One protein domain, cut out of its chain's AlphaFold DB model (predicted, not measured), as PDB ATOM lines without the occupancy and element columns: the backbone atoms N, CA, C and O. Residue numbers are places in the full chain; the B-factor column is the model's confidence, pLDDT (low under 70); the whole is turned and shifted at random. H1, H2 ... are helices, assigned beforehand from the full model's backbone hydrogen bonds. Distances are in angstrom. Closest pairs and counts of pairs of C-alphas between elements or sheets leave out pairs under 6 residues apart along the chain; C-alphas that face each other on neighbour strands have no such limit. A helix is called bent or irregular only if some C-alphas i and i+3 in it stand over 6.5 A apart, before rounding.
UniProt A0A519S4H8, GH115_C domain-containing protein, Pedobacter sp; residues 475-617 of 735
ATOM      1  N   ALA A 475      73.793 105.126  86.525       98.00
ATOM      2  CA  ALA A 475      74.344 104.274  85.471       98.00
ATOM      3  C   ALA A 475      75.636 103.553  85.904       98.00
ATOM      4  O   ALA A 475      75.793 102.364  85.638       98.00
ATOM      5  N   ILE A 476      76.543 104.250  86.597       98.69
ATOM      6  CA  ILE A 476      77.793 103.672  87.117       98.69
ATOM      7  C   ILE A 476      77.513 102.578  88.157       98.69
ATOM      8  O   ILE A 476      78.100 101.501  88.085       98.69
ATOM      9  N   MET A 477      76.621 102.841  89.110       98.69
ATOM     10  CA  MET A 477      76.281 101.904  90.182       98.69
ATOM     11  C   MET A 477      75.523 100.686  89.652       98.69
ATOM     12  O   MET A 477      75.826  99.566  90.049       98.69
ATOM     13  N   ASN A 478      74.596 100.871  88.710       98.50
ATOM     14  CA  ASN A 478      73.931  99.753  88.042       98.50
ATOM     15  C   ASN A 478      74.931  98.859  87.301       98.50
ATOM     16  O   ASN A 478      74.841  97.639  87.391       98.50
ATOM     17  N   GLU A 479      75.922  99.442  86.624       98.75
ATOM     18  CA  GLU A 479      76.973  98.666  85.963       98.75
ATOM     19  C   GLU A 479      77.878  97.936  86.967       98.75
ATOM     20  O   GLU A 479      78.213  96.770  86.765       98.75
ATOM     21  N   TYR A 480      78.214  98.575  88.093       98.81
ATOM     22  CA  TYR A 480      78.921  97.930  89.203       98.81
ATOM     23  C   TYR A 480      78.166  96.698  89.725       98.81
ATOM     24  O   TYR A 480      78.754  95.617  89.822       98.81
ATOM     25  N   TYR A 481      76.864  96.832  89.998       98.69
ATOM     26  CA  TYR A 481      76.033  95.720  90.457       98.69
ATOM     27  C   TYR A 481      75.865  94.639  89.385       98.69
ATOM     28  O   TYR A 481      75.934  93.458  89.718       98.69
ATOM     29  N   ARG A 482      75.712  94.999  88.102       98.19
ATOM     30  CA  ARG A 482      75.640  94.033  86.989       98.19
ATOM     31  C   ARG A 482      76.918  93.200  86.890       98.19
ATOM     32  O   ARG A 482      76.857  91.973  86.840       98.19
ATOM     33  N   LEU A 483      78.085  93.846  86.898       98.50
ATOM     34  CA  LEU A 483      79.375  93.160  86.798       98.50
ATOM     35  C   LEU A 483      79.647  92.256  88.004       98.50
ATOM     36  O   LEU A 483      80.215  91.170  87.832       98.50
ATOM     37  N   ALA A 484      79.231  92.679  89.200       98.06
ATOM     38  CA  ALA A 484      79.359  91.885  90.415       98.06
ATOM     39  C   ALA A 484      78.327  90.744  90.499       98.06
ATOM     40  O   ALA A 484      78.646  89.692  91.044       98.06
ATOM     41  N   TYR A 485      77.139  90.904  89.905       96.75
ATOM     42  CA  TYR A 485      76.150  89.831  89.753       96.75
ATOM     43  C   TYR A 485      76.663  88.704  88.850       96.75
ATOM     44  O   TYR A 485      76.490  87.537  89.179       96.75
ATOM     45  N   ILE A 486      77.344  89.043  87.745       96.56
ATOM     46  CA  ILE A 486      77.995  88.045  86.875       96.56
ATOM     47  C   ILE A 486      79.012  87.225  87.672       96.56
ATOM     48  O   ILE A 486      79.068  86.005  87.553       96.56
ATOM     49  N   ARG A 487      79.848  87.903  88.464       97.44
ATOM     50  CA  ARG A 487      80.819  87.256  89.346       97.44
ATOM     51  C   ARG A 487      81.247  88.225  90.438       97.44
ATOM     52  O   ARG A 487      81.837  89.267  90.131       97.44
ATOM     53  N   LYS A 488      80.979  87.880  91.701       98.44
ATOM     54  CA  LYS A 488      81.368  88.721  92.842       98.44
ATOM     55  C   LYS A 488      82.895  88.842  92.935       98.44
ATOM     56  O   LYS A 488      83.592  87.898  92.550       98.44
ATOM     57  N   PRO A 489      83.433  89.956  93.467       98.62
ATOM     58  CA  PRO A 489      84.871  90.139  93.678       98.62
ATOM     59  C   PRO A 489      85.542  88.954  94.391       98.62
ATOM     60  O   PRO A 489      86.608  88.506  93.976       98.62
ATOM     61  N   GLU A 490      84.891  88.398  95.406       98.69
ATOM     62  CA  GLU A 490      85.358  87.260  96.201       98.69
ATOM     63  C   GLU A 490      85.369  85.946  95.407       98.69
ATOM     64  O   GLU A 490      86.153  85.050  95.703       98.69
ATOM     65  N   PHE A 491      84.550  85.828  94.360       98.31
ATOM     66  CA  PHE A 491      84.428  84.608  93.550       98.31
ATOM     67  C   PHE A 491      85.375  84.600  92.349       98.31
ATOM     68  O   PHE A 491      85.430  83.617  91.599       98.31
ATOM     69  N   MET A 492      86.108  85.697  92.129       98.38
ATOM     70  CA  MET A 492      86.987  85.852  90.973       98.38
ATOM     71  C   MET A 492      88.107  84.814  90.957       98.38
ATOM     72  O   MET A 492      88.507  84.383  89.885       98.38
ATOM     73  N   GLY A 493      88.569  84.350  92.122       97.06
ATOM     74  CA  GLY A 493      89.609  83.320  92.217       97.06
ATOM     75  C   GLY A 493      89.185  81.925  91.748       97.06
ATOM     76  O   GLY A 493      90.028  81.034  91.711       97.06
ATOM     77  N   ASN A 494      87.900  81.715  91.434       96.31
ATOM     78  CA  ASN A 494      87.314  80.405  91.126       96.31
ATOM     79  C   ASN A 494      87.595  79.326  92.198       96.31
ATOM     80  O   ASN A 494      87.567  78.127  91.927       96.31
ATOM     81  N   SER A 495      87.870  79.768  93.425       96.12
ATOM     82  CA  SER A 495      88.019  78.926  94.603       96.12
ATOM     83  C   SER A 495      86.668  78.697  95.282       96.12
ATOM     84  O   SER A 495      85.718  79.442  95.059       96.12
ATOM     85  N   ARG A 496      86.589  77.696  96.158       96.06
ATOM     86  CA  ARG A 496      85.449  77.351  97.010       96.06
ATOM     87  C   ARG A 496      85.889  77.196  98.460       96.06
ATOM     88  O   ARG A 496      87.018  76.788  98.747       96.06
ATOM     89  N   THR A 497      84.974  77.468  99.379       96.38
ATOM     90  CA  THR A 497      85.114  77.210 100.812       96.38
ATOM     91  C   THR A 497      84.335  75.952 101.201       96.38
ATOM     92  O   THR A 497      83.521  75.436 100.439       96.38
ATOM     93  N   GLU A 498      84.645  75.389 102.373       94.06
ATOM     94  CA  GLU A 498      84.009  74.168 102.909       94.06
ATOM     95  C   GLU A 498      84.112  72.901 102.036       94.06
ATOM     96  O   GLU A 498      83.515  71.873 102.359       94.06
ATOM     97  N   GLU A 499      84.917  72.930 100.975       94.25
ATOM     98  CA  GLU A 499      85.253  71.745 100.196       94.25
ATOM     99  C   GLU A 499      86.294  70.878 100.913       94.25
ATOM    100  O   GLU A 499      87.237  71.367 101.556       94.25
ATOM    101  N   LYS A 500      86.123  69.557 100.791       93.81
ATOM    102  CA  LYS A 500      87.074  68.575 101.333       93.81
ATOM    103  C   LYS A 500      88.359  68.539 100.514       93.81
ATOM    104  O   LYS A 500      89.438  68.455 101.093       93.81
ATOM    105  N   ASP A 501      88.228  68.604  99.192       95.62
ATOM    106  CA  ASP A 501      89.354  68.566  98.265       95.62
ATOM    107  C   ASP A 501      90.096  69.920  98.286       95.62
ATOM    108  O   ASP A 501      89.497  70.951  97.957       95.62
ATOM    109  N   PRO A 502      91.384  69.949  98.687       94.44
ATOM    110  CA  PRO A 502      92.168  71.177  98.767       94.44
ATOM    111  C   PRO A 502      92.274  71.941  97.448       94.44
ATOM    112  O   PRO A 502      92.402  73.161  97.500       94.44
ATOM    113  N   LYS A 503      92.160  71.274  96.288       94.00
ATOM    114  CA  LYS A 503      92.297  71.932  94.976       94.00
ATOM    115  C   LYS A 503      91.297  73.068  94.782       94.00
ATOM    116  O   LYS A 503      91.599  74.062  94.139       94.00
ATOM    117  N   PHE A 504      90.101  72.937  95.363       94.56
ATOM    118  CA  PHE A 504      89.079  73.969  95.253       94.56
ATOM    119  C   PHE A 504      89.414  75.199  96.094       94.56
ATOM    120  O   PHE A 504      88.824  76.241  95.882       94.56
ATOM    121  N   LYS A 505      90.349  75.120  97.042       94.94
ATOM    122  CA  LYS A 505      90.741  76.263  97.881       94.94
ATOM    123  C   LYS A 505      91.810  77.130  97.217       94.94
ATOM    124  O   LYS A 505      92.161  78.176  97.757       94.94
ATOM    125  N   GLU A 506      92.329  76.702  96.072       94.81
ATOM    126  CA  GLU A 506      93.360  77.399  95.314       94.81
ATOM    127  C   GLU A 506      92.745  78.291  94.231       94.81
ATOM    128  O   GLU A 506      91.659  78.025  93.717       94.81
ATOM    129  N   VAL A 507      93.456  79.364  93.877       96.81
ATOM    130  CA  VAL A 507      93.051  80.230  92.765       96.81
ATOM    131  C   VAL A 507      93.267  79.489  91.448       96.81
ATOM    132  O   VAL A 507      94.382  79.053  91.161       96.81
ATOM    133  N   SER A 508      92.228  79.413  90.620       94.44
ATOM    134  CA  SER A 508      92.264  78.759  89.309       94.44
ATOM    135  C   SER A 508      91.730  79.672  88.201       94.44
ATOM    136  O   SER A 508      91.333  80.813  88.450       94.44
ATOM    137  N   ASP A 509      91.814  79.212  86.954       95.81
ATOM    138  CA  ASP A 509      91.280  79.949  85.810       95.81
ATOM    139  C   ASP A 509      89.753  79.989  85.867       95.81
ATOM    140  O   ASP A 509      89.096  78.983  86.144       95.81
ATOM    141  N   LEU A 510      89.189  81.160  85.581       95.50
ATOM    142  CA  LEU A 510      87.775  81.283  85.259       95.50
ATOM    143  C   LEU A 510      87.535  80.738  83.846       95.50
ATOM    144  O   LEU A 510      88.408  80.900  82.983       95.50
ATOM    145  N   PRO A 511      86.358  80.144  83.582       94.00
ATOM    146  CA  PRO A 511      86.023  79.575  82.284       94.00
ATOM    147  C   PRO A 511      85.628  80.671  81.278       94.00
ATOM    148  O   PRO A 511      84.533  80.661  80.729       94.00
ATOM    149  N   TRP A 512      86.518  81.636  81.051       95.00
ATOM    150  CA  TRP A 512      86.324  82.752  80.130       95.00
ATOM    151  C   TRP A 512      87.425  82.782  79.084       95.00
ATOM    152  O   TRP A 512      88.591  82.479  79.357       95.00
ATOM    153  N   SER A 513      87.048  83.195  77.884       96.75
ATOM    154  CA  SER A 513      87.985  83.425  76.797       96.75
ATOM    155  C   SER A 513      88.826  84.678  77.027       96.75
ATOM    156  O   SER A 513      88.453  85.582  77.779       96.75
ATOM    157  N   GLU A 514      89.960  84.782  76.333       97.44
ATOM    158  CA  GLU A 514      90.804  85.983  76.382       97.44
ATOM    159  C   GLU A 514      90.008  87.261  76.049       97.44
ATOM    160  O   GLU A 514      90.204  88.305  76.679       97.44
ATOM    161  N   GLN A 515      89.078  87.176  75.090       96.69
ATOM    162  CA  GLN A 515      88.218  88.289  74.692       96.69
ATOM    163  C   GLN A 515      87.272  88.715  75.821       96.69
ATOM    164  O   GLN A 515      87.137  89.910  76.084       96.69
ATOM    165  N   GLU A 516      86.636  87.764  76.504       96.69
ATOM    166  CA  GLU A 516      85.727  88.043  77.623       96.69
ATOM    167  C   GLU A 516      86.479  88.620  78.822       96.69
ATOM    168  O   GLU A 516      86.030  89.597  79.422       96.69
ATOM    169  N   ILE A 517      87.670  88.085  79.110       98.38
ATOM    170  CA  ILE A 517      88.569  88.603  80.142       98.38
ATOM    171  C   ILE A 517      88.920  90.070  79.859       98.38
ATOM    172  O   ILE A 517      88.730  90.933  80.719       98.38
ATOM    173  N   LYS A 518      89.402  90.372  78.646       98.38
ATOM    174  CA  LYS A 518      89.768  91.739  78.245       98.38
ATOM    175  C   LYS A 518      88.564  92.680  78.260       98.38
ATOM    176  O   LYS A 518      88.694  93.811  78.727       98.38
ATOM    177  N   LYS A 519      87.395  92.216  77.804       98.06
ATOM    178  CA  LYS A 519      86.143  92.984  77.848       98.06
ATOM    179  C   LYS A 519      85.781  93.355  79.286       98.06
ATOM    180  O   LYS A 519      85.552  94.528  79.558       98.06
ATOM    181  N   ARG A 520      85.801  92.391  80.209       98.31
ATOM    182  CA  ARG A 520      85.452  92.624  81.617       98.31
ATOM    183  C   ARG A 520      86.405  93.597  82.310       98.31
ATOM    184  O   ARG A 520      85.955  94.437  83.086       98.31
ATOM    185  N   ILE A 521      87.708  93.513  82.027       98.81
ATOM    186  CA  ILE A 521      88.687  94.493  82.525       98.81
ATOM    187  C   ILE A 521      88.323  95.898  82.023       98.81
ATOM    188  O   ILE A 521      88.226  96.817  82.833       98.81
ATOM    189  N   ALA A 522      88.046  96.049  80.724       98.81
ATOM    190  CA  ALA A 522      87.688  97.337  80.129       98.81
ATOM    191  C   ALA A 522      86.364  97.913  80.672       98.81
ATOM    192  O   ALA A 522      86.258  99.121  80.888       98.81
ATOM    193  N   GLU A 523      85.357  97.069  80.926       98.69
ATOM    194  CA  GLU A 523      84.091  97.477  81.552       98.69
ATOM    195  C   GLU A 523      84.327  98.056  82.959       98.69
ATOM    196  O   GLU A 523      83.828  99.143  83.271       98.69
ATOM    197  N   TYR A 524      85.155  97.391  83.776       98.81
ATOM    198  CA  TYR A 524      85.545  97.895  85.097       98.81
ATOM    199  C   TYR A 524      86.409  99.160  85.030       98.81
ATOM    200  O   TYR A 524      86.186 100.082  85.818       98.81
ATOM    201  N   ASP A 525      87.363  99.236  84.099       98.75
ATOM    202  CA  ASP A 525      88.185 100.433  83.889       98.75
ATOM    203  C   ASP A 525      87.321 101.651  83.566       98.75
ATOM    204  O   ASP A 525      87.455 102.693  84.207       98.75
ATOM    205  N   ASN A 526      86.347 101.499  82.669       98.69
ATOM    206  CA  ASN A 526      85.435 102.575  82.292       98.69
ATOM    207  C   ASN A 526      84.655 103.148  83.489       98.69
ATOM    208  O   ASN A 526      84.525 104.370  83.606       98.69
ATOM    209  N   ILE A 527      84.136 102.311  84.396       98.69
ATOM    210  CA  ILE A 527      83.431 102.821  85.586       98.69
ATOM    211  C   ILE A 527      84.395 103.371  86.646       98.69
ATOM    212  O   ILE A 527      84.110 104.414  87.235       98.69
ATOM    213  N   ALA A 528      85.556 102.743  86.853       98.69
ATOM    214  CA  ALA A 528      86.551 103.201  87.819       98.69
ATOM    215  C   ALA A 528      87.153 104.560  87.423       98.69
ATOM    216  O   ALA A 528      87.293 105.446  88.269       98.69
ATOM    217  N   GLU A 529      87.455 104.768  86.142       98.38
ATOM    218  CA  GLU A 529      87.953 106.041  85.618       98.38
ATOM    219  C   GLU A 529      86.919 107.156  85.762       98.38
ATOM    220  O   GLU A 529      87.254 108.241  86.241       98.38
ATOM    221  N   LYS A 530      85.649 106.893  85.421       98.19
ATOM    222  CA  LYS A 530      84.557 107.861  85.614       98.19
ATOM    223  C   LYS A 530      84.431 108.281  87.072       98.19
ATOM    224  O   LYS A 530      84.327 109.473  87.348       98.19
ATOM    225  N   VAL A 531      84.496 107.327  87.999       97.88
ATOM    226  CA  VAL A 531      84.490 107.608  89.439       97.88
ATOM    227  C   VAL A 531      85.678 108.484  89.829       97.88
ATOM    228  O   VAL A 531      85.468 109.521  90.447       97.88
ATOM    229  N   ILE A 532      86.901 108.156  89.399       96.88
ATOM    230  CA  ILE A 532      88.099 108.969  89.679       96.88
ATOM    231  C   ILE A 532      87.952 110.402  89.145       96.88
ATOM    232  O   ILE A 532      88.369 111.355  89.808       96.88
ATOM    233  N   GLN A 533      87.367 110.589  87.956       96.44
ATOM    234  CA  GLN A 533      87.108 111.930  87.425       96.44
ATOM    235  C   GLN A 533      86.053 112.670  88.251       96.44
ATOM    236  O   GLN A 533      86.256 113.837  88.591       96.44
ATOM    237  N   LEU A 534      84.958 111.998  88.619       95.56
ATOM    238  CA  LEU A 534      83.898 112.584  89.434       95.56
ATOM    239  C   LEU A 534      84.402 112.992  90.823       95.56
ATOM    240  O   LEU A 534      84.039 114.088  91.262       95.56
ATOM    241  N   SER A 535      85.296 112.209  91.449       95.69
ATOM    242  CA  SER A 535      85.907 112.502  92.760       95.69
ATOM    243  C   SER A 535      86.488 113.918  92.836       95.69
ATOM    244  O   SER A 535      86.403 114.569  93.876       95.69
ATOM    245  N   LYS A 536      87.031 114.441  91.724       94.81
ATOM    246  CA  LYS A 536      87.640 115.786  91.647       94.81
ATOM    247  C   LYS A 536      86.634 116.927  91.830       94.81
ATOM    248  O   LYS A 536      87.029 118.043  92.143       94.81
ATOM    249  N   SER A 537      85.349 116.656  91.607       94.44
ATOM    250  CA  SER A 537      84.250 117.631  91.671       94.44
ATOM    251  C   SER A 537      83.333 117.440  92.884       94.44
ATOM    252  O   SER A 537      82.283 118.089  92.983       94.44
ATOM    253  N   ILE A 538      83.678 116.508  93.777       95.88
ATOM    254  CA  ILE A 538      82.934 116.266  95.010       95.88
ATOM    255  C   ILE A 538      83.359 117.309  96.056       95.88
ATOM    256  O   ILE A 538      84.558 117.463  96.302       95.88
ATOM    257  N   PRO A 539      82.404 118.033  96.672       95.62
ATOM    258  CA  PRO A 539      82.707 118.984  97.736       95.62
ATOM    259  C   PRO A 539      83.467 118.331  98.891       95.62
ATOM    260  O   PRO A 539      83.231 117.163  99.203       95.62
ATOM    261  N   VAL A 540      84.366 119.079  99.535       95.88
ATOM    262  CA  VAL A 540      85.265 118.557 100.581       95.88
ATOM    263  C   VAL A 540      84.498 117.883 101.720       95.88
ATOM    264  O   VAL A 540      84.892 116.824 102.197       95.88
ATOM    265  N   GLU A 541      83.351 118.443 102.091       95.88
ATOM    266  CA  GLU A 541      82.473 117.943 103.141       95.88
ATOM    267  C   GLU A 541      81.794 116.612 102.793       95.88
ATOM    268  O   GLU A 541      81.317 115.931 103.695       95.88
ATOM    269  N   LYS A 542      81.775 116.214 101.514       97.25
ATOM    270  CA  LYS A 542      81.203 114.949 101.024       97.25
ATOM    271  C   LYS A 542      82.258 113.920 100.612       97.25
ATOM    272  O   LYS A 542      81.896 112.835 100.171       97.25
ATOM    273  N   GLN A 543      83.550 114.235 100.730       97.62
ATOM    274  CA  GLN A 543      84.631 113.358 100.255       97.62
ATOM    275  C   GLN A 543      84.720 112.032 101.023       97.62
ATOM    276  O   GLN A 543      85.018 111.012 100.409       97.62
ATOM    277  N   ASN A 544      84.437 112.026 102.333       98.44
ATOM    278  CA  ASN A 544      84.413 110.785 103.121       98.44
ATOM    279  C   ASN A 544      83.278 109.872 102.641       98.44
ATOM    280  O   ASN A 544      83.559 108.796 102.122       98.44
ATOM    281  N   ALA A 545      82.036 110.374 102.660       98.62
ATOM    282  CA  ALA A 545      80.865 109.666 102.144       98.62
ATOM    283  C   ALA A 545      81.063 109.162 100.710       98.62
ATOM    284  O   ALA A 545      80.752 108.020 100.389       98.62
ATOM    285  N   TRP A 546      81.633 109.994  99.837       98.69
ATOM    286  CA  TRP A 546      81.941 109.608  98.465       98.69
ATOM    287  C   TRP A 546      82.931 108.450  98.396       98.69
ATOM    288  O   TRP A 546      82.733 107.511  97.621       98.69
ATOM    289  N   PHE A 547      83.996 108.503  99.195       98.88
ATOM    290  CA  PHE A 547      84.972 107.430  99.204       98.88
ATOM    291  C   PHE A 547      84.375 106.129  99.735       98.88
ATOM    292  O   PHE A 547      84.627 105.081  99.153       98.88
ATOM    293  N   GLU A 548      83.568 106.197 100.791       98.88
ATOM    294  CA  GLU A 548      82.941 105.029 101.410       98.88
ATOM    295  C   GLU A 548      81.909 104.368 100.497       98.88
ATOM    296  O   GLU A 548      81.964 103.159 100.293       98.88
ATOM    297  N   LEU A 549      81.001 105.169  99.936       98.88
ATOM    298  CA  LEU A 549      79.796 104.692  99.258       98.88
ATOM    299  C   LEU A 549      79.995 104.437  97.761       98.88
ATOM    300  O   LEU A 549      79.260 103.647  97.177       98.88
ATOM    301  N   ILE A 550      80.955 105.121  97.125       98.81
ATOM    302  CA  ILE A 550      81.149 105.081  95.667       98.81
ATOM    303  C   ILE A 550      82.565 104.631  95.313       98.81
ATOM    304  O   ILE A 550      82.750 103.615  94.644       98.81
ATOM    305  N   GLU A 551      83.590 105.377  95.736       98.81
ATOM    306  CA  GLU A 551      84.943 105.161  95.213       98.81
ATOM    307  C   GLU A 551      85.557 103.834  95.671       98.81
ATOM    308  O   GLU A 551      86.116 103.110  94.844       98.81
ATOM    309  N   TYR A 552      85.458 103.505  96.959       98.94
ATOM    310  CA  TYR A 552      86.019 102.280  97.516       98.94
ATOM    311  C   TYR A 552      85.406 101.007  96.916       98.94
ATOM    312  O   TYR A 552      86.181 100.221  96.367       98.94
ATOM    313  N   PRO A 553      84.074 100.781  96.943       98.81
ATOM    314  CA  PRO A 553      83.501  99.537  96.428       98.81
ATOM    315  C   PRO A 553      83.752  99.345  94.926       98.81
ATOM    316  O   PRO A 553      84.129  98.250  94.504       98.81
ATOM    317  N   ILE A 554      83.630 100.405  94.116       98.94
ATOM    318  CA  ILE A 554      83.821 100.312  92.660       98.94
ATOM    319  C   ILE A 554      85.283 100.034  92.320       98.94
ATOM    320  O   ILE A 554      85.578  99.110  91.558       98.94
ATOM    321  N   ARG A 555      86.219 100.808  92.885       98.88
ATOM    322  CA  ARG A 555      87.645 100.610  92.599       98.88
ATOM    323  C   ARG A 555      88.169  99.324  93.228       98.88
ATOM    324  O   ARG A 555      88.971  98.649  92.599       98.88
ATOM    325  N   GLY A 556      87.701  98.949  94.416       98.88
ATOM    326  CA  GLY A 556      88.033  97.674  95.053       98.88
ATOM    327  C   GLY A 556      87.642  96.487  94.172       98.88
ATOM    328  O   GLY A 556      88.481  95.631  93.890       98.88
ATOM    329  N   ALA A 557      86.414  96.480  93.645       98.94
ATOM    330  CA  ALA A 557      85.970  95.452  92.709       98.94
ATOM    331  C   ALA A 557      86.758  95.476  91.390       98.94
ATOM    332  O   ALA A 557      87.182  94.416  90.924       98.94
ATOM    333  N   ALA A 558      87.005  96.654  90.807       98.94
ATOM    334  CA  ALA A 558      87.787  96.784  89.575       98.94
ATOM    335  C   ALA A 558      89.206  96.217  89.737       98.94
ATOM    336  O   ALA A 558      89.658  95.415  88.920       98.94
ATOM    337  N   GLU A 559      89.893  96.570  90.822       98.94
ATOM    338  CA  GLU A 559      91.252  96.101  91.088       98.94
ATOM    339  C   GLU A 559      91.291  94.618  91.484       98.94
ATOM    340  O   GLU A 559      92.234  93.921  91.117       98.94
ATOM    341  N   MET A 560      90.257  94.076  92.140       98.94
ATOM    342  CA  MET A 560      90.150  92.627  92.366       98.94
ATOM    343  C   MET A 560      90.015  91.862  91.046       98.94
ATOM    344  O   MET A 560      90.688  90.850  90.841       98.94
ATOM    345  N   ASN A 561      89.201  92.379  90.122       98.88
ATOM    346  CA  ASN A 561      89.069  91.809  88.787       98.88
ATOM    347  C   ASN A 561      90.397  91.875  88.028       98.88
ATOM    348  O   ASN A 561      90.863  90.844  87.557       98.88
ATOM    349  N   LYS A 562      91.061  93.035  87.980       98.94
ATOM    350  CA  LYS A 562      92.390  93.175  87.361       98.94
ATOM    351  C   LYS A 562      93.415  92.230  87.965       98.94
ATOM    352  O   LYS A 562      94.115  91.554  87.219       98.94
ATOM    353  N   LYS A 563      93.489  92.147  89.297       98.88
ATOM    354  CA  LYS A 563      94.417  91.261  90.004       98.88
ATOM    355  C   LYS A 563      94.268  89.824  89.508       98.88
ATOM    356  O   LYS A 563      95.237  89.221  89.058       98.88
ATOM    357  N   ILE A 564      93.053  89.282  89.555       98.81
ATOM    358  CA  ILE A 564      92.830  87.886  89.174       98.81
ATOM    359  C   ILE A 564      92.967  87.677  87.664       98.81
ATOM    360  O   ILE A 564      93.623  86.730  87.240       98.81
ATOM    361  N   LEU A 565      92.402  88.566  86.848       98.81
ATOM    362  CA  LEU A 565      92.339  88.399  85.399       98.81
ATOM    363  C   LEU A 565      93.680  88.648  84.701       98.81
ATOM    364  O   LEU A 565      94.042  87.881  83.809       98.81
ATOM    365  N   TYR A 566      94.466  89.642  85.128       98.81
ATOM    366  CA  TYR A 566      95.854  89.760  84.670       98.81
ATOM    367  C   TYR A 566      96.697  88.584  85.154       98.81
ATOM    368  O   TYR A 566      97.543  88.110  84.401       98.81
ATOM    369  N   GLY A 567      96.442  88.075  86.366       98.56
ATOM    370  CA  GLY A 567      97.056  86.844  86.857       98.56
ATOM    371  C   GLY A 567      96.759  85.659  85.937       98.56
ATOM    372  O   GLY A 567      97.688  84.990  85.496       98.56
ATOM    373  N   GLN A 568      95.491  85.449  85.572       98.44
ATOM    374  CA  GLN A 568      95.074  84.431  84.606       98.44
ATOM    375  C   GLN A 568      95.779  84.629  83.261       98.44
ATOM    376  O   GLN A 568      96.489  83.732  82.831       98.44
ATOM    377  N   LEU A 569      95.716  85.806  82.633       98.56
ATOM    378  CA  LEU A 569      96.429  86.067  81.371       98.56
ATOM    379  C   LEU A 569      97.949  85.824  81.480       98.56
ATOM    380  O   LEU A 569      98.555  85.280  80.556       98.56
ATOM    381  N   ALA A 570      98.572  86.171  82.609       98.38
ATOM    382  CA  ALA A 570      99.995  85.945  82.853       98.38
ATOM    383  C   ALA A 570     100.350  84.453  82.984       98.38
ATOM    384  O   ALA A 570     101.402  84.048  82.481       98.38
ATOM    385  N   ARG A 571      99.467  83.609  83.551       97.88
ATOM    386  CA  ARG A 571      99.639  82.136  83.554       97.88
ATOM    387  C   ARG A 571      99.782  81.559  82.146       97.88
ATOM    388  O   ARG A 571     100.452  80.541  81.975       97.88
ATOM    389  N   HIS A 572      99.187  82.226  81.157       97.69
ATOM    390  CA  HIS A 572      99.205  81.854  79.737       97.69
ATOM    391  C   HIS A 572     100.194  82.678  78.897       97.69
ATOM    392  O   HIS A 572     100.251  82.518  77.683       97.69
ATOM    393  N   GLY A 573     101.004  83.546  79.516       97.06
ATOM    394  CA  GLY A 573     102.003  84.366  78.815       97.06
ATOM    395  C   GLY A 573     101.435  85.543  78.010       97.06
ATOM    396  O   GLY A 573     102.139  86.095  77.170       97.06
ATOM    397  N   LEU A 574     100.184  85.938  78.266       97.62
ATOM    398  CA  LEU A 574      99.463  86.999  77.546       97.62
ATOM    399  C   LEU A 574      99.471  88.353  78.280       97.62
ATOM    400  O   LEU A 574      99.045  89.364  77.725       97.62
ATOM    401  N   ALA A 575      99.948  88.383  79.526       97.56
ATOM    402  CA  ALA A 575     100.116  89.585  80.343       97.56
ATOM    403  C   ALA A 575     101.328  89.443  81.278       97.56
ATOM    404  O   ALA A 575     101.943  88.375  81.364       97.56
ATOM    405  N   LYS A 576     101.684  90.515  81.994       98.06
ATOM    406  CA  LYS A 576     102.767  90.494  82.984       98.06
ATOM    407  C   LYS A 576     102.207  90.278  84.386       98.06
ATOM    408  O   LYS A 576     101.248  90.927  84.791       98.06
ATOM    409  N   TRP A 577     102.889  89.462  85.189       98.38
ATOM    410  CA  TRP A 577     102.574  89.297  86.614       98.38
ATOM    411  C   TRP A 577     102.621  90.612  87.408       98.38
ATOM    412  O   TRP A 577     101.877  90.774  88.374       98.38
ATOM    413  N   SER A 578     103.442  91.577  86.972       98.50
ATOM    414  CA  SER A 578     103.519  92.913  87.574       98.50
ATOM    415  C   SER A 578     102.193  93.673  87.545       98.50
ATOM    416  O   SER A 578     101.955  94.482  88.437       98.50
ATOM    417  N   ASP A 579     101.335  93.412  86.558       98.56
ATOM    418  CA  ASP A 579     100.057  94.113  86.405       98.56
ATOM    419  C   ASP A 579      99.044  93.601  87.445       98.56
ATOM    420  O   ASP A 579      98.353  94.387  88.093       98.56
ATOM    421  N   SER A 580      99.047  92.285  87.703       98.81
ATOM    422  CA  SER A 580      98.314  91.663  88.818       98.81
ATOM    423  C   SER A 580      98.801  92.177  90.179       98.81
ATOM    424  O   SER A 580      98.003  92.576  91.029       98.81
ATOM    425  N   ASP A 581     100.120  92.204  90.391       98.75
ATOM    426  CA  ASP A 581     100.723  92.681  91.639       98.75
ATOM    427  C   ASP A 581     100.447  94.171  91.892       98.75
ATOM    428  O   ASP A 581     100.222  94.580  93.035       98.75
ATOM    429  N   ALA A 582     100.434  94.993  90.840       98.81
ATOM    430  CA  ALA A 582     100.072  96.402  90.935       98.81
ATOM    431  C   ALA A 582      98.619  96.576  91.398       98.81
ATOM    432  O   ALA A 582      98.378  97.361  92.318       98.81
ATOM    433  N   ALA A 583      97.682  95.809  90.830       98.88
ATOM    434  CA  ALA A 583      96.279  95.830  91.234       98.88
ATOM    435  C   ALA A 583      96.099  95.418  92.706       98.88
ATOM    436  O   ALA A 583      95.441  96.123  93.472       98.88
ATOM    437  N   PHE A 584      96.779  94.353  93.155       98.88
ATOM    438  CA  PHE A 584      96.812  93.961  94.573       98.88
ATOM    439  C   PHE A 584      97.259  95.116  95.485       98.88
ATOM    440  O   PHE A 584      96.567  95.459  96.446       98.88
ATOM    441  N   ASN A 585      98.371  95.778  95.148       98.88
ATOM    442  CA  ASN A 585      98.895  96.897  95.937       98.88
ATOM    443  C   ASN A 585      97.927  98.099  95.971       98.88
ATOM    444  O   ASN A 585      97.929  98.872  96.933       98.88
ATOM    445  N   ILE A 586      97.115  98.304  94.927       98.88
ATOM    446  CA  ILE A 586      96.089  99.356  94.917       98.88
ATOM    447  C   ILE A 586      94.959  99.008  95.890       98.88
ATOM    448  O   ILE A 586      94.532  99.897  96.627       98.88
ATOM    449  N   ILE A 587      94.517  97.747  95.964       98.94
ATOM    450  CA  ILE A 587      93.503  97.308  96.944       98.94
ATOM    451  C   ILE A 587      93.985  97.592  98.376       98.94
ATOM    452  O   ILE A 587      93.230  98.145  99.181       98.94
ATOM    453  N   GLU A 588      95.250  97.291  98.694       98.88
ATOM    454  CA  GLU A 588      95.823  97.596 100.013       98.88
ATOM    455  C   GLU A 588      95.809  99.104 100.307       98.88
ATOM    456  O   GLU A 588      95.395  99.527 101.389       98.88
ATOM    457  N   LYS A 589      96.177  99.944  99.329       98.88
ATOM    458  CA  LYS A 589      96.141 101.411  99.468       98.88
ATOM    459  C   LYS A 589      94.724 101.955  99.649       98.88
ATOM    460  O   LYS A 589      94.520 102.844 100.474       98.88
ATOM    461  N   LEU A 590      93.751 101.442  98.893       98.94
ATOM    462  CA  LEU A 590      92.341 101.819  99.032       98.94
ATOM    463  C   LEU A 590      91.829 101.488 100.437       98.94
ATOM    464  O   LEU A 590      91.168 102.312 101.064       98.94
ATOM    465  N   THR A 591      92.192 100.317 100.952       98.94
ATOM    466  CA  THR A 591      91.755  99.830 102.269       98.94
ATOM    467  C   THR A 591      92.419 100.603 103.402       98.94
ATOM    468  O   THR A 591      91.755 100.988 104.365       98.94
ATOM    469  N   ALA A 592      93.704 100.936 103.263       98.88
ATOM    470  CA  ALA A 592      94.390 101.837 104.183       98.88
ATOM    471  C   ALA A 592      93.751 103.237 104.196       98.88
ATOM    472  O   ALA A 592      93.559 103.809 105.267       98.88
ATOM    473  N   LYS A 593      93.369 103.771 103.024       98.81
ATOM    474  CA  LYS A 593      92.653 105.051 102.918       98.81
ATOM    475  C   LYS A 593      91.290 104.991 103.610       98.81
ATOM    476  O   LYS A 593      90.999 105.901 104.379       98.81
ATOM    477  N   TYR A 594      90.504 103.930 103.401       98.88
ATOM    478  CA  TYR A 594      89.202 103.746 104.062       98.88
ATOM    479  C   TYR A 594      89.341 103.819 105.586       98.88
ATOM    480  O   TYR A 594      88.689 104.618 106.251       98.88
ATOM    481  N   ASN A 595      90.283 103.051 106.133       98.88
ATOM    482  CA  ASN A 595      90.549 102.996 107.569       98.88
ATOM    483  C   ASN A 595      91.154 104.292 108.151       98.88
ATOM    484  O   ASN A 595      91.243 104.424 109.371       98.88
ATOM    485  N   ALA A 596      91.580 105.238 107.309       98.75
ATOM    486  CA  ALA A 596      92.100 106.545 107.714       98.75
ATOM    487  C   ALA A 596      91.070 107.683 107.585       98.75
ATOM    488  O   ALA A 596      91.325 108.788 108.075       98.75
ATOM    489  N   LEU A 597      89.915 107.437 106.952       98.06
ATOM    490  CA  LEU A 597      88.871 108.443 106.755       98.06
ATOM    491  C   LEU A 597      88.387 109.052 108.072       98.06
ATOM    492  O   LEU A 597      88.381 108.395 109.116       98.06
ATOM    493  N   ALA A 598      87.971 110.321 108.000       97.19
ATOM    494  CA  ALA A 598      87.413 111.068 109.127       97.19
ATOM    495  C   ALA A 598      88.262 110.950 110.412       97.19
ATOM    496  O   ALA A 598      87.741 110.718 111.502       97.19
ATOM    497  N   ASN A 599      89.587 111.086 110.277       97.88
ATOM    498  CA  ASN A 599      90.563 110.910 111.360       97.88
ATOM    499  C   ASN A 599      90.553 109.501 111.983       97.88
ATOM    500  O   ASN A 599      90.727 109.341 113.189       97.88
ATOM    501  N   GLY A 600      90.355 108.471 111.158       98.50
ATOM    502  CA  GLY A 600      90.328 107.076 111.592       98.50
ATOM    503  C   GLY A 600      89.015 106.643 112.245       98.50
ATOM    504  O   GLY A 600      89.014 105.648 112.967       98.50
ATOM    505  N   LYS A 601      87.899 107.345 111.992       98.81
ATOM    506  CA  LYS A 601      86.563 106.970 112.494       98.81
ATOM    507  C   LYS A 601      86.204 105.520 112.161       98.81
ATOM    508  O   LYS A 601      85.632 104.823 112.995       98.81
ATOM    509  N   TRP A 602      86.579 105.075 110.963       98.81
ATOM    510  CA  TRP A 602      86.301 103.739 110.429       98.81
ATOM    511  C   TRP A 602      87.501 102.794 110.501       98.81
ATOM    512  O   TRP A 602      87.554 101.794 109.791       98.81
ATOM    513  N   LYS A 603      88.494 103.092 111.346       98.88
ATOM    514  CA  LYS A 603      89.649 102.212 111.521       98.88
ATOM    515  C   LYS A 603      89.207 100.836 112.035       98.88
ATOM    516  O   LYS A 603      88.488 100.742 113.025       98.88
ATOM    517  N   ASN A 604      89.711  99.783 111.398       98.69
ATOM    518  CA  ASN A 604      89.344  98.376 111.593       98.69
ATOM    519  C   ASN A 604      87.939  97.983 111.110       98.69
ATOM    520  O   ASN A 604      87.550  96.857 111.373       98.69
ATOM    521  N   MET A 605      87.192  98.864 110.433       98.88
ATOM    522  CA  MET A 605      85.897  98.494 109.841       98.88
ATOM    523  C   MET A 605      86.070  97.733 108.523       98.88
ATOM    524  O   MET A 605      85.246  96.901 108.182       98.88
ATOM    525  N   MET A 606      87.125  98.038 107.764       98.81
ATOM    526  CA  MET A 606      87.323  97.471 106.433       98.81
ATOM    527  C   MET A 606      88.572  96.594 106.390       98.81
ATOM    528  O   MET A 606      89.688  97.098 106.563       98.81
ATOM    529  N   ASP A 607      88.382  95.312 106.093       98.69
ATOM    530  CA  ASP A 607      89.433  94.335 105.820       98.69
ATOM    531  C   ASP A 607      89.279  93.837 104.375       98.69
ATOM    532  O   ASP A 607      88.215  93.370 103.978       98.69
ATOM    533  N   ASN A 608      90.333  93.941 103.561       98.25
ATOM    534  CA  ASN A 608      90.333  93.469 102.171       98.25
ATOM    535  C   ASN A 608      90.706  91.989 102.020       98.25
ATOM    536  O   ASN A 608      90.934  91.519 100.902       98.25
ATOM    537  N   LYS A 609      90.838  91.276 103.137       98.38
ATOM    538  CA  LYS A 609      91.142  89.850 103.207       98.38
ATOM    539  C   LYS A 609      90.381  89.175 104.357       98.38
ATOM    540  O   LYS A 609      91.011  88.458 105.147       98.38
ATOM    541  N   PRO A 610      89.047  89.347 104.448       98.31
ATOM    542  CA  PRO A 610      88.266  88.676 105.477       98.31
ATOM    543  C   PRO A 610      88.545  87.172 105.415       98.31
ATOM    544  O   PRO A 610      88.646  86.570 104.340       98.31
ATOM    545  N   ARG A 611      88.788  86.579 106.587       97.75
ATOM    546  CA  ARG A 611      89.123  85.157 106.763       97.75
ATOM    547  C   ARG A 611      90.410  84.683 106.063       97.75
ATOM    548  O   ARG A 611      90.715  83.495 106.085       97.75
ATOM    549  N   ASN A 612      91.206  85.598 105.502       97.88
ATOM    550  CA  ASN A 612      92.463  85.329 104.794       97.88
ATOM    551  C   ASN A 612      92.350  84.246 103.697       97.88
ATOM    552  O   ASN A 612      93.268  83.444 103.518       97.88
ATOM    553  N   LEU A 613      91.232  84.203 102.963       97.88
ATOM    554  CA  LEU A 613      91.051  83.253 101.855       97.88
ATOM    555  C   LEU A 613      92.048  83.505 100.711       97.88
ATOM    556  O   LEU A 613      92.461  84.642 100.465       97.88
ATOM    557  N   ALA A 614      92.395  82.448  99.967       97.19
ATOM    558  CA  ALA A 614      93.418  82.486  98.914       97.19
ATOM    559  C   ALA A 614      93.159  83.569  97.851       97.19
ATOM    560  O   ALA A 614      94.097  84.233  97.407       97.19
ATOM    561  N   VAL A 615      91.889  83.797  97.497       98.19
ATOM    562  CA  VAL A 615      91.478  84.820  96.524       98.19
ATOM    563  C   VAL A 615      91.928  86.231  96.901       98.19
ATOM    564  O   VAL A 615      92.140  87.047  96.009       98.19
ATOM    565  N   PHE A 616      92.128  86.546  98.184       98.56
ATOM    566  CA  PHE A 616      92.510  87.890  98.624       98.56
ATOM    567  C   PHE A 616      94.015  88.154  98.529       98.56
ATOM    568  O   PHE A 616      94.412  89.305  98.356       98.56
ATOM    569  N   GLY A 617      94.848  87.110  98.541       98.12
ATOM    570  CA  GLY A 617      96.301  87.221  98.400       98.12
ATOM    571  C   GLY A 617      96.765  87.642  96.999       98.12
ATOM    572  O   GLY A 617      95.964  87.842  96.077       98.12
TER     573      GLY A 617
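This is residues 475 to 617 of the 735 residues of the protein "GH115_C domain-containing protein" of Pedobacter sp (UniProt A0A519S4H8). A long kinked helix, H4, runs through the middle, and two more long helices, H3 and H5, fold back along different sides of it, so that three long rods zigzag side by side. The shorter H1 packs on H3 and H4, while the tiny H2 lies far out on the long loop path that leads from H1 to H3, and the last stretch, residues 601 to 617, folds back from the end of H5. The printed part has 143 residues with five named helices in the order H1, H2, H3, H4, H5 and no named strand, and its class is all helix. The whole is compact, with a radius of gyration of the C-alphas of 15.8 A, and spans 48 by 31 by 27 A, only just elongated.

H4, the longest helix, holds residues 540 to 571 and is 42.7 A long, from C-alpha 540 at (85.265, 118.557, 100.581) to C-alpha 571 at (99.639, 82.136, 83.554). It has a kink of 46 degrees near residue 547 and is irregular, with C-alphas 541 and 544 7.4 A apart. H3, residues 514 to 535, is 31.6 A long. H5, residues 577 to 600, is 33.0 A long and ends at C-alpha 600 at (90.328, 107.076, 111.592); it is irregular, with C-alphas 595 and 598 8.8 A apart. H1, residues 475 to 486, is 16.7 A long and begins at C-alpha 475 at (74.344, 104.274, 85.471). H2 holds residues 502 to 505 and is 5.4 A long.

H4 is the hub, touching three other helices. H4 and H5 touch and form a helical hairpin, at a shallow tilt of 19 degrees, opposite ways; their closest C-alphas are those of Lys 563 and Ser 580, 4.1 A apart. H3 and H4 form another helical hairpin and touch at a shallow tilt of 19 degrees, opposite ways, with the C-alphas of Tyr 524 and Ala 558 closest at 5.1 A. H1 touches H3 at residues 524 to 527 alone, at a shallow tilt of 34 degrees, only just short of steep, opposite ways; the closest C-alphas are those of Ile 476 and Ile 527, 5.9 A apart. H1 and H4 only just touch, with 3 pairs of C-alphas within 8 A, at residues 550 to 557 of H4 alone; the closest are those of Tyr 480 and Ile 554, 6.5 A apart, and the two run the same way at a steep tilt of 39 degrees. H1, H3 and H4 make an up-and-down bundle, each running against the one before it. H3 and H5 are apart, and H2 touches no helix. Every O i to N i+4 pair is within hydrogen-bond range in H1 and H3, against 23 of 28 in H4 and 18 of 20 in H5; H2 is too short for such a pair.

The two C-alphas farthest apart, those of Asp 501 and Pro 539, are 50.9 A from each other. The printed part has no cut. The link from H1 to H2, 15 residues, is long; that from H2 to H3 is short, and those from H3 to H4 and from H4 to H5 are tight. The mean pLDDT of the printed part is 97.8, and no printed residue is under 70.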